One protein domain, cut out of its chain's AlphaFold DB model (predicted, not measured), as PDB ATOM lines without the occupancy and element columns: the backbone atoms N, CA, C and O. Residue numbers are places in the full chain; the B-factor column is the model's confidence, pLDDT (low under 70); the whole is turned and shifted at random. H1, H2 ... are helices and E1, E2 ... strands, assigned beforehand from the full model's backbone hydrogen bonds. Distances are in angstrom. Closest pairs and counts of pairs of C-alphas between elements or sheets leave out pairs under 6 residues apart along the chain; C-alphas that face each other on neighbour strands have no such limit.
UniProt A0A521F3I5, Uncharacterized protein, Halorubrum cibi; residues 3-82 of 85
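Overview. This is residues 3 to 82 of the 85 residues of an uncharacterized protein of Halorubrum cibi (UniProt A0A521F3I5). You are looking at a strongly twisted four-stranded sheet with helices H2 and H3 packed on one face, two layers, while the short helix H1 sits beyond one end of the long inner strands E2 and E3. The 80 printed residues include three named helices and four named strands, along the chain E1 E2 H1 E3 E4 H2 H3. The sheet runs E1 E2 E3 E4, all antiparallel, and the class is mixed. The whole is compact, with a radius of gyration of the C-alphas of 13.0 A, but elongated, spanning 41 by 24 by 18 A.

Arrangement. Start at edge strand E1, residues 3 to 7, which forms a hairpin with E2, residues 13 to 21; N 4 and O 16 are 2.8 A apart. E2 is also antiparallel to E3, residues 38 to 45, with N 17 and O 42 at 2.8 A. E3 forms a hairpin with edge strand E4, residues 48 to 52, with N 43 and O 50 at 2.8 A. H1, residues 27 to 31, is not on the sheet. H2, residues 55 to 61, is on it, over E4, at a height of 8.3 A; their closest C-alphas, Tyr 50 and Ile 58, are 6.2 A apart. H3, residues 69 to 81, is on the same face at a height of 7.5 A, and its C-alpha 77 is 6.2 A from C-alpha 18 of E2. H2 and H3, a helical hairpin, touch through residues 69 to 73 of H3, closest at the C-alphas of Arg 55 and Ile 70, 6.0 A, and run opposite ways at a steep tilt of 39 degrees. Every O i to N i+4 pair is within hydrogen-bond range in H3, but 2 of 3 in H2 and 0 of 1 in H1, where 2 of 2 O i to N i+3 pairs are.

Along the chain. Find C-alpha 3 at (280.492, 161.501, 287.651), where E1 begins. E2 runs 25.6 A, E3 22.9 A and H3 17.2 A, ending at C-alpha 81 (268.895, 163.863, 284.923).

Size, cuts and confidence. The C-alphas farthest apart, of Glu 10 and Asp 24, are 40.8 A apart. The printed part has no cut and no long link; its mean pLDDT is 91.2, and no printed residue is under 70.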
ATOM      1  N   PHE A   3     279.586 160.625 286.909       92.12
ATOM      2  CA  PHE A   3     280.492 161.501 287.651       92.12
ATOM      3  C   PHE A   3     281.135 162.534 286.734       92.12
ATOM      4  O   PHE A   3     281.498 162.197 285.608       92.12
ATOM      5  N   ASP A   4     281.338 163.737 287.259       95.69
ATOM      6  CA  ASP A   4     282.099 164.798 286.616       95.69
ATOM      7  C   ASP A   4     283.007 165.525 287.614       95.69
ATOM      8  O   ASP A   4     282.834 165.444 288.837       95.69
ATOM      9  N   ARG A   5     283.993 166.248 287.089       94.06
ATOM     10  CA  ARG A   5     284.838 167.136 287.882       94.06
ATOM     11  C   ARG A   5     284.138 168.483 288.042       94.06
ATOM     12  O   ARG A   5     283.890 169.174 287.063       94.06
ATOM     13  N   ILE A   6     283.928 168.896 289.285       94.12
ATOM     14  CA  ILE A   6     283.419 170.227 289.633       94.12
ATOM     15  C   ILE A   6     284.537 171.050 290.276       94.12
ATOM     16  O   ILE A   6     285.383 170.496 290.979       94.12
ATOM     17  N   ALA A   7     284.569 172.357 290.027       91.94
ATOM     18  CA  ALA A   7     285.580 173.253 290.584       91.94
ATOM     19  C   ALA A   7     285.004 174.646 290.864       91.94
ATOM     20  O   ALA A   7     284.080 175.077 290.175       91.94
ATOM     21  N   ASP A   8     285.594 175.353 291.828       88.25
ATOM     22  CA  ASP A   8     285.248 176.739 292.187       88.25
ATOM     23  C   ASP A   8     285.756 177.785 291.175       88.25
ATOM     24  O   ASP A   8     285.463 178.971 291.299       88.25
ATOM     25  N   GLY A   9     286.508 177.352 290.157       82.62
ATOM     26  CA  GLY A   9     287.176 178.229 289.192       82.62
ATOM     27  C   GLY A   9     288.530 178.757 289.671       82.62
ATOM     28  O   GLY A   9     289.217 179.431 288.902       82.62
ATOM     29  N   GLU A  10     288.942 178.416 290.891       81.88
ATOM     30  CA  GLU A  10     290.237 178.746 291.471       81.88
ATOM     31  C   GLU A  10     291.091 177.477 291.623       81.88
ATOM     32  O   GLU A  10     291.647 176.972 290.643       81.88
ATOM     33  N   ALA A  11     291.225 176.958 292.844       81.50
ATOM     34  CA  ALA A  11     292.119 175.852 293.171       81.50
ATOM     35  C   ALA A  11     291.381 174.607 293.678       81.50
ATOM     36  O   ALA A  11     291.960 173.514 293.665       81.50
ATOM     37  N   THR A  12     290.125 174.738 294.112       87.00
ATOM     38  CA  THR A  12     289.386 173.629 294.714       87.00
ATOM     39  C   THR A  12     288.644 172.864 293.635       87.00
ATOM     40  O   THR A  12     287.873 173.429 292.861       87.00
ATOM     41  N   ALA A  13     288.851 171.551 293.590       91.31
ATOM     42  CA  ALA A  13     288.113 170.685 292.688       91.31
ATOM     43  C   ALA A  13     287.745 169.367 293.358       91.31
ATOM     44  O   ALA A  13     288.559 168.760 294.060       91.31
ATOM     45  N   TYR A  14     286.538 168.904 293.063       92.88
ATOM     46  CA  TYR A  14     285.988 167.651 293.551       92.88
ATOM     47  C   TYR A  14     285.499 166.799 292.388       92.88
ATOM     48  O   TYR A  14     285.277 167.289 291.280       92.88
ATOM     49  N   THR A  15     285.328 165.507 292.641       95.88
ATOM     50  CA  THR A  15     284.579 164.642 291.725       95.88
ATOM     51  C   THR A  15     283.183 164.477 292.289       95.88
ATOM     52  O   THR A  15     283.039 164.015 293.419       95.88
ATOM     53  N   ALA A  16     282.171 164.868 291.529       96.19
ATOM     54  CA  ALA A  16     280.784 164.833 291.955       96.19
ATOM     55  C   ALA A  16     279.962 163.930 291.044       96.19
ATOM     56  O   ALA A  16     280.222 163.840 289.848       96.19
ATOM     57  N   GLY A  17     278.971 163.257 291.610       95.44
ATOM     58  CA  GLY A  17     278.043 162.418 290.880       95.44
ATOM     59  C   GLY A  17     276.618 162.625 291.352       95.44
ATOM     60  O   GLY A  17     276.362 162.908 292.523       95.44
ATOM     61  N   VAL A  18     275.694 162.472 290.410       95.00
ATOM     62  CA  VAL A  18     274.256 162.501 290.670       95.00
ATOM     63  C   VAL A  18     273.618 161.240 290.113       95.00
ATOM     64  O   VAL A  18     273.991 160.736 289.045       95.00
ATOM     65  N   GLU A  19     272.652 160.708 290.845       93.94
ATOM     66  CA  GLU A  19     271.860 159.571 290.399       93.94
ATOM     67  C   GLU A  19     270.414 159.716 290.839       93.94
ATOM     68  O   GLU A  19     270.131 160.073 291.979       93.94
ATOM     69  N   ARG A  20     269.494 159.417 289.922       92.50
ATOM     70  CA  ARG A  20     268.078 159.338 290.236       92.50
ATOM     71  C   ARG A  20     267.761 157.939 290.748       92.50
ATOM     72  O   ARG A  20     268.048 156.961 290.060       92.50
ATOM     73  N   LEU A  21     267.171 157.850 291.933       91.94
ATOM     74  CA  LEU A  21     266.796 156.587 292.554       91.94
ATOM     75  C   LEU A  21     265.304 156.572 292.878       91.94
ATOM     76  O   LEU A  21     264.742 157.566 293.338       91.94
ATOM     77  N   HIS A  22     264.679 155.414 292.672       90.44
ATOM     78  CA  HIS A  22     263.294 155.163 293.054       90.44
ATOM     79  C   HIS A  22     263.249 154.125 294.186       90.44
ATOM     80  O   HIS A  22     263.953 153.114 294.089       90.44
ATOM     81  N   PRO A  23     262.401 154.299 295.218       88.81
ATOM     82  CA  PRO A  23     262.272 153.340 296.320       88.81
ATOM     83  C   PRO A  23     261.849 151.926 295.890       88.81
ATOM     84  O   PRO A  23     262.072 150.961 296.619       88.81
ATOM     85  N   ASP A  24     261.255 151.779 294.704       89.12
ATOM     86  CA  ASP A  24     260.923 150.462 294.132       89.12
ATOM     87  C   ASP A  24     262.143 149.719 293.570       89.12
ATOM     88  O   ASP A  24     262.122 148.491 293.467       89.12
ATOM     89  N   VAL A  25     263.202 150.451 293.216       88.12
ATOM     90  CA  VAL A  25     264.476 149.896 292.742       88.12
ATOM     91  C   VAL A  25     265.419 149.696 293.926       88.12
ATOM     92  O   VAL A  25     265.973 148.609 294.091       88.12
ATOM     93  N   ASP A  26     265.545 150.710 294.784       87.00
ATOM     94  CA  ASP A  26     266.354 150.651 295.998       87.00
ATOM     95  C   ASP A  26     265.477 150.691 297.256       87.00
ATOM     96  O   ASP A  26     265.050 151.742 297.735       87.00
ATOM     97  N   LYS A  27     265.233 149.508 297.832       85.88
ATOM     98  CA  LYS A  27     264.389 149.350 299.026       85.88
ATOM     99  C   LYS A  27     264.995 149.959 300.290       85.88
ATOM    100  O   LYS A  27     264.286 150.067 301.293       85.88
ATOM    101  N   SER A  28     266.279 150.323 300.288       86.00
ATOM    102  CA  SER A  28     266.871 151.054 301.413       86.00
ATOM    103  C   SER A  28     266.212 152.428 301.582       86.00
ATOM    104  O   SER A  28     265.898 152.810 302.707       86.00
ATOM    105  N   LEU A  29     265.820 153.071 300.478       88.12
ATOM    106  CA  LEU A  29     265.129 154.362 300.474       88.12
ATOM    107  C   LEU A  29     263.764 154.309 301.170       88.12
ATOM    108  O   LEU A  29     263.397 155.238 301.885       88.12
ATOM    109  N   GLN A  30     263.031 153.197 301.036       89.25
ATOM    110  CA  GLN A  30     261.763 153.006 301.753       89.25
ATOM    111  C   GLN A  30     261.967 153.003 303.273       89.25
ATOM    112  O   GLN A  30     261.125 153.509 304.012       89.25
ATOM    113  N   ARG A  31     263.087 152.443 303.753       87.81
ATOM    114  CA  ARG A  31     263.417 152.416 305.188       87.81
ATOM    115  C   ARG A  31     263.776 153.801 305.715       87.81
ATOM    116  O   ARG A  31     263.491 154.088 306.871       87.81
ATOM    117  N   GLU A  32     264.360 154.641 304.868       86.44
ATOM    118  CA  GLU A  32     264.662 156.043 305.170       86.44
ATOM    119  C   GLU A  32     263.445 156.972 305.010       86.44
ATOM    120  O   GLU A  32     263.523 158.158 305.320       86.44
ATOM    121  N   GLY A  33     262.297 156.432 304.589       91.38
ATOM    122  CA  GLY A  33     261.031 157.159 304.500       91.38
ATOM    123  C   GLY A  33     260.759 157.814 303.145       91.38
ATOM    124  O   GLY A  33     259.759 158.519 303.013       91.38
ATOM    125  N   TYR A  34     261.589 157.573 302.126       89.25
ATOM    126  CA  TYR A  34     261.323 158.054 300.771       89.25
ATOM    127  C   TYR A  34     260.201 157.239 300.121       89.25
ATOM    128  O   TYR A  34     260.254 156.010 300.046       89.25
ATOM    129  N   THR A  35     259.185 157.940 299.619       90.31
ATOM    130  CA  THR A  35     258.004 157.351 298.962       90.31
ATOM    131  C   THR A  35     257.928 157.656 297.469       90.31
ATOM    132  O   THR A  35     257.045 157.151 296.781       90.31
ATOM    133  N   SER A  36     258.856 158.463 296.959       90.06
ATOM    134  CA  SER A  36     258.951 158.865 295.560       90.06
ATOM    135  C   SER A  36     260.402 158.875 295.101       90.06
ATOM    136  O   SER A  36     261.329 158.730 295.899       90.06
ATOM    137  N   GLU A  37     260.586 159.088 293.803       90.62
ATOM    138  CA  GLU A  37     261.893 159.322 293.210       90.62
ATOM    139  C   GLU A  37     262.660 160.453 293.921       90.62
ATOM    140  O   GLU A  37     262.086 161.495 294.251       90.62
ATOM    141  N   THR A  38     263.956 160.248 294.144       91.94
ATOM    142  CA  THR A  38     264.861 161.211 294.781       91.94
ATOM    143  C   THR A  38     266.224 161.205 294.089       91.94
ATOM    144  O   THR A  38     266.583 160.243 293.406       91.94
ATOM    145  N   THR A  39     266.988 162.284 294.243       93.56
ATOM    146  CA  THR A  39     268.357 162.381 293.722       93.56
ATOM    147  C   THR A  39     269.332 162.022 294.834       93.56
ATOM    148  O   THR A  39     269.243 162.561 295.934       93.56
ATOM    149  N   LEU A  40     270.260 161.108 294.569       94.25
ATOM    150  CA  LEU A  40     271.440 160.883 295.393       94.25
ATOM    151  C   LEU A  40     272.582 161.742 294.850       94.25
ATOM    152  O   LEU A  40     272.943 161.627 293.676       94.25
ATOM    153  N   TYR A  41     273.145 162.582 295.710       95.31
ATOM    154  CA  TYR A  41     274.333 163.381 295.438       95.31
ATOM    155  C   TYR A  41     275.534 162.722 296.103       95.31
ATOM    156  O   TYR A  41     275.457 162.331 297.268       95.31
ATOM    157  N   VAL A  42     276.642 162.619 295.377       96.56
ATOM    158  CA  VAL A  42     277.905 162.075 295.881       96.56
ATOM    159  C   VAL A  42     279.029 163.034 295.530       96.56
ATOM    160  O   VAL A  42     279.142 163.442 294.378       96.56
ATOM    161  N   VAL A  43     279.879 163.378 296.493       96.56
ATOM    162  CA  VAL A  43     281.088 164.177 296.274       96.56
ATOM    163  C   VAL A  43     282.283 163.474 296.899       96.56
ATOM    164  O   VAL A  43     282.250 163.081 298.061       96.56
ATOM    165  N   MET A  44     283.351 163.321 296.121       95.56
ATOM    166  CA  MET A  44     284.631 162.789 296.574       95.56
ATOM    167  C   MET A  44     285.640 163.926 296.725       95.56
ATOM    168  O   MET A  44     285.945 164.629 295.753       95.56
ATOM    169  N   ALA A  45     286.174 164.084 297.936       92.19
ATOM    170  CA  ALA A  45     287.124 165.131 298.299       92.19
ATOM    171  C   ALA A  45     288.191 164.566 299.245       92.19
ATOM    172  O   ALA A  45     287.869 163.912 300.229       92.19
ATOM    173  N   GLY A  46     289.476 164.779 298.936       86.69
ATOM    174  CA  GLY A  46     290.575 164.357 299.818       86.69
ATOM    175  C   GLY A  46     290.668 162.847 300.095       86.69
ATOM    176  O   GLY A  46     291.291 162.456 301.074       86.69
ATOM    177  N   GLY A  47     290.062 161.997 299.257       89.44
ATOM    178  CA  GLY A  47     289.975 160.545 299.479       89.44
ATOM    179  C   GLY A  47     288.763 160.103 300.309       89.44
ATOM    180  O   GLY A  47     288.544 158.902 300.456       89.44
ATOM    181  N   GLU A  48     287.954 161.043 300.797       93.94
ATOM    182  CA  GLU A  48     286.680 160.783 301.466       93.94
ATOM    183  C   GLU A  48     285.506 160.896 300.485       93.94
ATOM    184  O   GLU A  48     285.612 161.526 299.429       93.94
ATOM    185  N   THR A  49     284.387 160.252 300.824       95.25
ATOM    186  CA  THR A  49     283.142 160.283 300.045       95.25
ATOM    187  C   THR A  49     282.008 160.795 300.918       95.25
ATOM    188  O   THR A  49     281.708 160.203 301.952       95.25
ATOM    189  N   TYR A  50     281.357 161.853 300.457       95.19
ATOM    190  CA  TYR A  50     280.193 162.469 301.078       95.19
ATOM    191  C   TYR A  50     278.985 162.154 300.206       95.19
ATOM    192  O   TYR A  50     279.024 162.394 298.997       95.19
ATOM    193  N   ALA A  51     277.933 161.584 300.785       94.56
ATOM    194  CA  ALA A  51     276.744 161.174 300.048       94.56
ATOM    195  C   ALA A  51     275.481 161.589 300.800       94.56
ATOM    196  O   ALA A  51     275.368 161.375 302.004       94.56
ATOM    197  N   SER A  52     274.530 162.187 300.091       94.00
ATOM    198  CA  SER A  52     273.269 162.628 300.677       94.00
ATOM    199  C   SER A  52     272.199 162.794 299.610       94.00
ATOM    200  O   SER A  52     272.492 163.066 298.447       94.00
ATOM    201  N   HIS A  53     270.944 162.693 300.026       92.00
ATOM    202  CA  HIS A  53     269.792 163.108 299.228       92.00
ATOM    203  C   HIS A  53     269.496 164.610 299.349       92.00
ATOM    204  O   HIS A  53     268.666 165.147 298.617       92.00
ATOM    205  N   ASP A  54     270.203 165.303 300.246       91.75
ATOM    206  CA  ASP A  54     270.173 166.751 300.405       91.75
ATOM    207  C   ASP A  54     271.522 167.360 299.987       91.75
ATOM    208  O   ASP A  54     272.533 167.253 300.685       91.75
ATOM    209  N   ARG A  55     271.536 168.070 298.854       92.44
ATOM    210  CA  ARG A  55     272.728 168.787 298.366       92.44
ATOM    211  C   ARG A  55     273.260 169.840 299.347       92.44
ATOM    212  O   ARG A  55     274.458 170.110 299.353       92.44
ATOM    213  N   TYR A  56     272.409 170.419 300.199       93.00
ATOM    214  CA  TYR A  56     272.845 171.365 301.231       93.00
ATOM    215  C   TYR A  56     273.510 170.658 302.417       93.00
ATOM    216  O   TYR A  56     274.289 171.277 303.144       93.00
ATOM    217  N   ALA A  57     273.218 169.375 302.651       92.94
ATOM    218  CA  ALA A  57     273.953 168.571 303.623       92.94
ATOM    219  C   ALA A  57     275.384 168.303 303.134       92.94
ATOM    220  O   ALA A  57     276.317 168.585 303.878       92.94
ATOM    221  N   ILE A  58     275.560 167.919 301.859       93.00
ATOM    222  CA  ILE A  58     276.888 167.726 301.238       93.00
ATOM    223  C   ILE A  58     277.793 168.945 301.462       93.00
ATOM    224  O   ILE A  58     278.900 168.815 301.975       93.00
ATOM    225  N   ALA A  59     277.321 170.143 301.110       89.81
ATOM    226  CA  ALA A  59     278.136 171.356 301.190       89.81
ATOM    227  C   ALA A  59     278.563 171.722 302.624       89.81
ATOM    228  O   ALA A  59     279.573 172.395 302.800       89.81
ATOM    229  N   ARG A  60     277.814 171.281 303.646       91.38
ATOM    230  CA  ARG A  60     278.156 171.495 305.062       91.38
ATOM    231  C   ARG A  60     279.187 170.500 305.590       91.38
ATOM    232  O   ARG A  60     279.840 170.802 306.584       91.38
ATOM    233  N   GLU A  61     279.286 169.325 304.977       92.19
ATOM    234  CA  GLU A  61     280.224 168.271 305.380       92.19
ATOM    235  C   GLU A  61     281.570 168.380 304.660       92.19
ATOM    236  O   GLU A  61     282.585 167.918 305.178       92.19
ATOM    237  N   LEU A  62     281.590 169.015 303.486       91.44
ATOM    238  CA  LEU A  62     282.812 169.219 302.722       91.44
ATOM    239  C   LEU A  62     283.794 170.164 303.437       91.44
ATOM    240  O   LEU A  62     283.384 171.124 304.093       91.44
ATOM    241  N   PRO A  63     285.107 169.932 303.279       86.06
ATOM    242  CA  PRO A  63     286.121 170.792 303.868       86.06
ATOM    243  C   PRO A  63     286.136 172.186 303.216       86.06
ATOM    244  O   PRO A  63     286.059 172.321 301.995       86.06
ATOM    245  N   GLY A  64     286.330 173.222 304.039       84.06
ATOM    246  CA  GLY A  64     286.472 174.613 303.586       84.06
ATOM    247  C   GLY A  64     285.146 175.308 303.257       84.06
ATOM    248  O   GLY A  64     284.087 174.908 303.731       84.06
ATOM    249  N   ASP A  65     285.213 176.387 302.468       84.44
ATOM    250  CA  ASP A  65     284.023 177.080 301.958       84.44
ATOM    251  C   ASP A  65     283.534 176.404 300.665       84.44
ATOM    252  O   ASP A  65     283.970 176.718 299.558       84.44
ATOM    253  N   ALA A  66     282.661 175.410 300.826       88.69
ATOM    254  CA  ALA A  66     282.144 174.582 299.737       88.69
ATOM    255  C   ALA A  66     280.725 174.980 299.289       88.69
ATOM    256  O   ALA A  66     280.031 174.180 298.657       88.69
ATOM    257  N   GLY A  67     280.268 176.205 299.582       90.56
ATOM    258  CA  GLY A  67     278.923 176.662 299.196       90.56
ATOM    259  C   GLY A  67     278.653 176.579 297.686       90.56
ATOM    260  O   GLY A  67     277.548 176.233 297.269       90.56
ATOM    261  N   TRP A  68     279.687 176.795 296.867       93.38
ATOM    262  CA  TRP A  68     279.639 176.704 295.401       93.38
ATOM    263  C   TRP A  68     279.267 175.305 294.878       93.38
ATOM    264  O   TRP A  68     278.730 175.173 293.776       93.38
ATOM    265  N   VAL A  69     279.498 174.251 295.672       94.94
ATOM    266  CA  VAL A  69     279.187 172.862 295.297       94.94
ATOM    267  C   VAL A  69     277.687 172.666 295.096       94.94
ATOM    268  O   VAL A  69     277.280 171.848 294.277       94.94
ATOM    269  N   ILE A  70     276.849 173.442 295.788       94.69
ATOM    270  CA  ILE A  70     275.389 173.372 295.646       94.69
ATOM    271  C   ILE A  70     274.971 173.716 294.213       94.69
ATOM    272  O   ILE A  70     274.153 173.003 293.626       94.69
ATOM    273  N   ASP A  71     275.530 174.790 293.652       94.75
ATOM    274  CA  ASP A  71     275.233 175.209 292.283       94.75
ATOM    275  C   ASP A  71     275.800 174.205 291.272       94.75
ATOM    276  O   ASP A  71     275.077 173.786 290.370       94.75
ATOM    277  N   ALA A  72     277.026 173.715 291.488       94.62
ATOM    278  CA  ALA A  72     277.627 172.701 290.621       94.62
ATOM    279  C   ALA A  72     276.823 171.385 290.595       94.62
ATOM    280  O   ALA A  72     276.603 170.803 289.534       94.62
ATOM    281  N   LEU A  73     276.324 170.923 291.748       94.81
ATOM    282  CA  LEU A  73     275.460 169.741 291.830       94.81
ATOM    283  C   LEU A  73     274.105 169.963 291.152       94.81
ATOM    284  O   LEU A  73     273.568 169.032 290.552       94.81
ATOM    285  N   ARG A  74     273.546 171.179 291.226       93.12
ATOM    286  CA  ARG A  74     272.316 171.527 290.503       93.12
ATOM    287  C   ARG A  74     272.537 171.480 288.993       93.12
ATOM    288  O   ARG A  74     271.672 170.985 288.274       93.12
ATOM    289  N   ASP A  75     273.671 171.975 288.515       93.56
ATOM    290  CA  ASP A  75     273.994 171.956 287.090       93.56
ATOM    291  C   ASP A  75     274.208 170.519 286.588       93.56
ATOM    292  O   ASP A  75     273.638 170.147 285.561       93.56
ATOM    293  N   LEU A  76     274.878 169.665 287.370       93.56
ATOM    294  CA  LEU A  76     274.986 168.228 287.075       93.56
ATOM    295  C   LEU A  76     273.631 167.515 287.079       93.56
ATOM    296  O   LEU A  76     273.366 166.679 286.215       93.56
ATOM    297  N   GLU A  77     272.754 167.831 288.034       92.56
ATOM    298  CA  GLU A  77     271.393 167.291 288.066       92.56
ATOM    299  C   GLU A  77     270.629 167.645 286.780       92.56
ATOM    300  O   GLU A  77     269.979 166.781 286.184       92.56
ATOM    301  N   ARG A  78     270.743 168.892 286.312       90.00
ATOM    302  CA  ARG A  78     270.129 169.346 285.055       90.00
ATOM    303  C   ARG A  78     270.708 168.614 283.849       90.00
ATOM    304  O   ARG A  78     269.947 168.116 283.023       90.00
ATOM    305  N   GLU A  79     272.030 168.518 283.765       92.25
ATOM    306  CA  GLU A  79     272.721 167.899 282.634       92.25
ATOM    307  C   GLU A  79     272.444 166.395 282.536       92.25
ATOM    308  O   GLU A  79     272.134 165.873 281.463       92.25
ATOM    309  N   TYR A  80     272.545 165.678 283.654       90.31
ATOM    310  CA  TYR A  80     272.506 164.218 283.646       90.31
ATOM    311  C   TYR A  80     271.125 163.631 283.886       90.31
ATOM    312  O   TYR A  80     270.879 162.514 283.419       90.31
ATOM    313  N   LEU A  81     270.240 164.342 284.588       89.25
ATOM    314  CA  LEU A  81     268.895 163.863 284.923       89.25
ATOM    315  C   LEU A  81     267.787 164.631 284.183       89.25
ATOM    316  O   LEU A  81     266.622 164.269 284.320       89.25
ATOM    317  N   GLY A  82     268.121 165.656 283.388       80.81
ATOM    318  CA  GLY A  82     267.161 166.367 282.536       80.81
ATOM    319  C   GLY A  82     266.118 167.191 283.298       80.81
ATOM    320  O   GLY A  82     265.002 167.369 282.809       80.81
TER     321      GLY A  82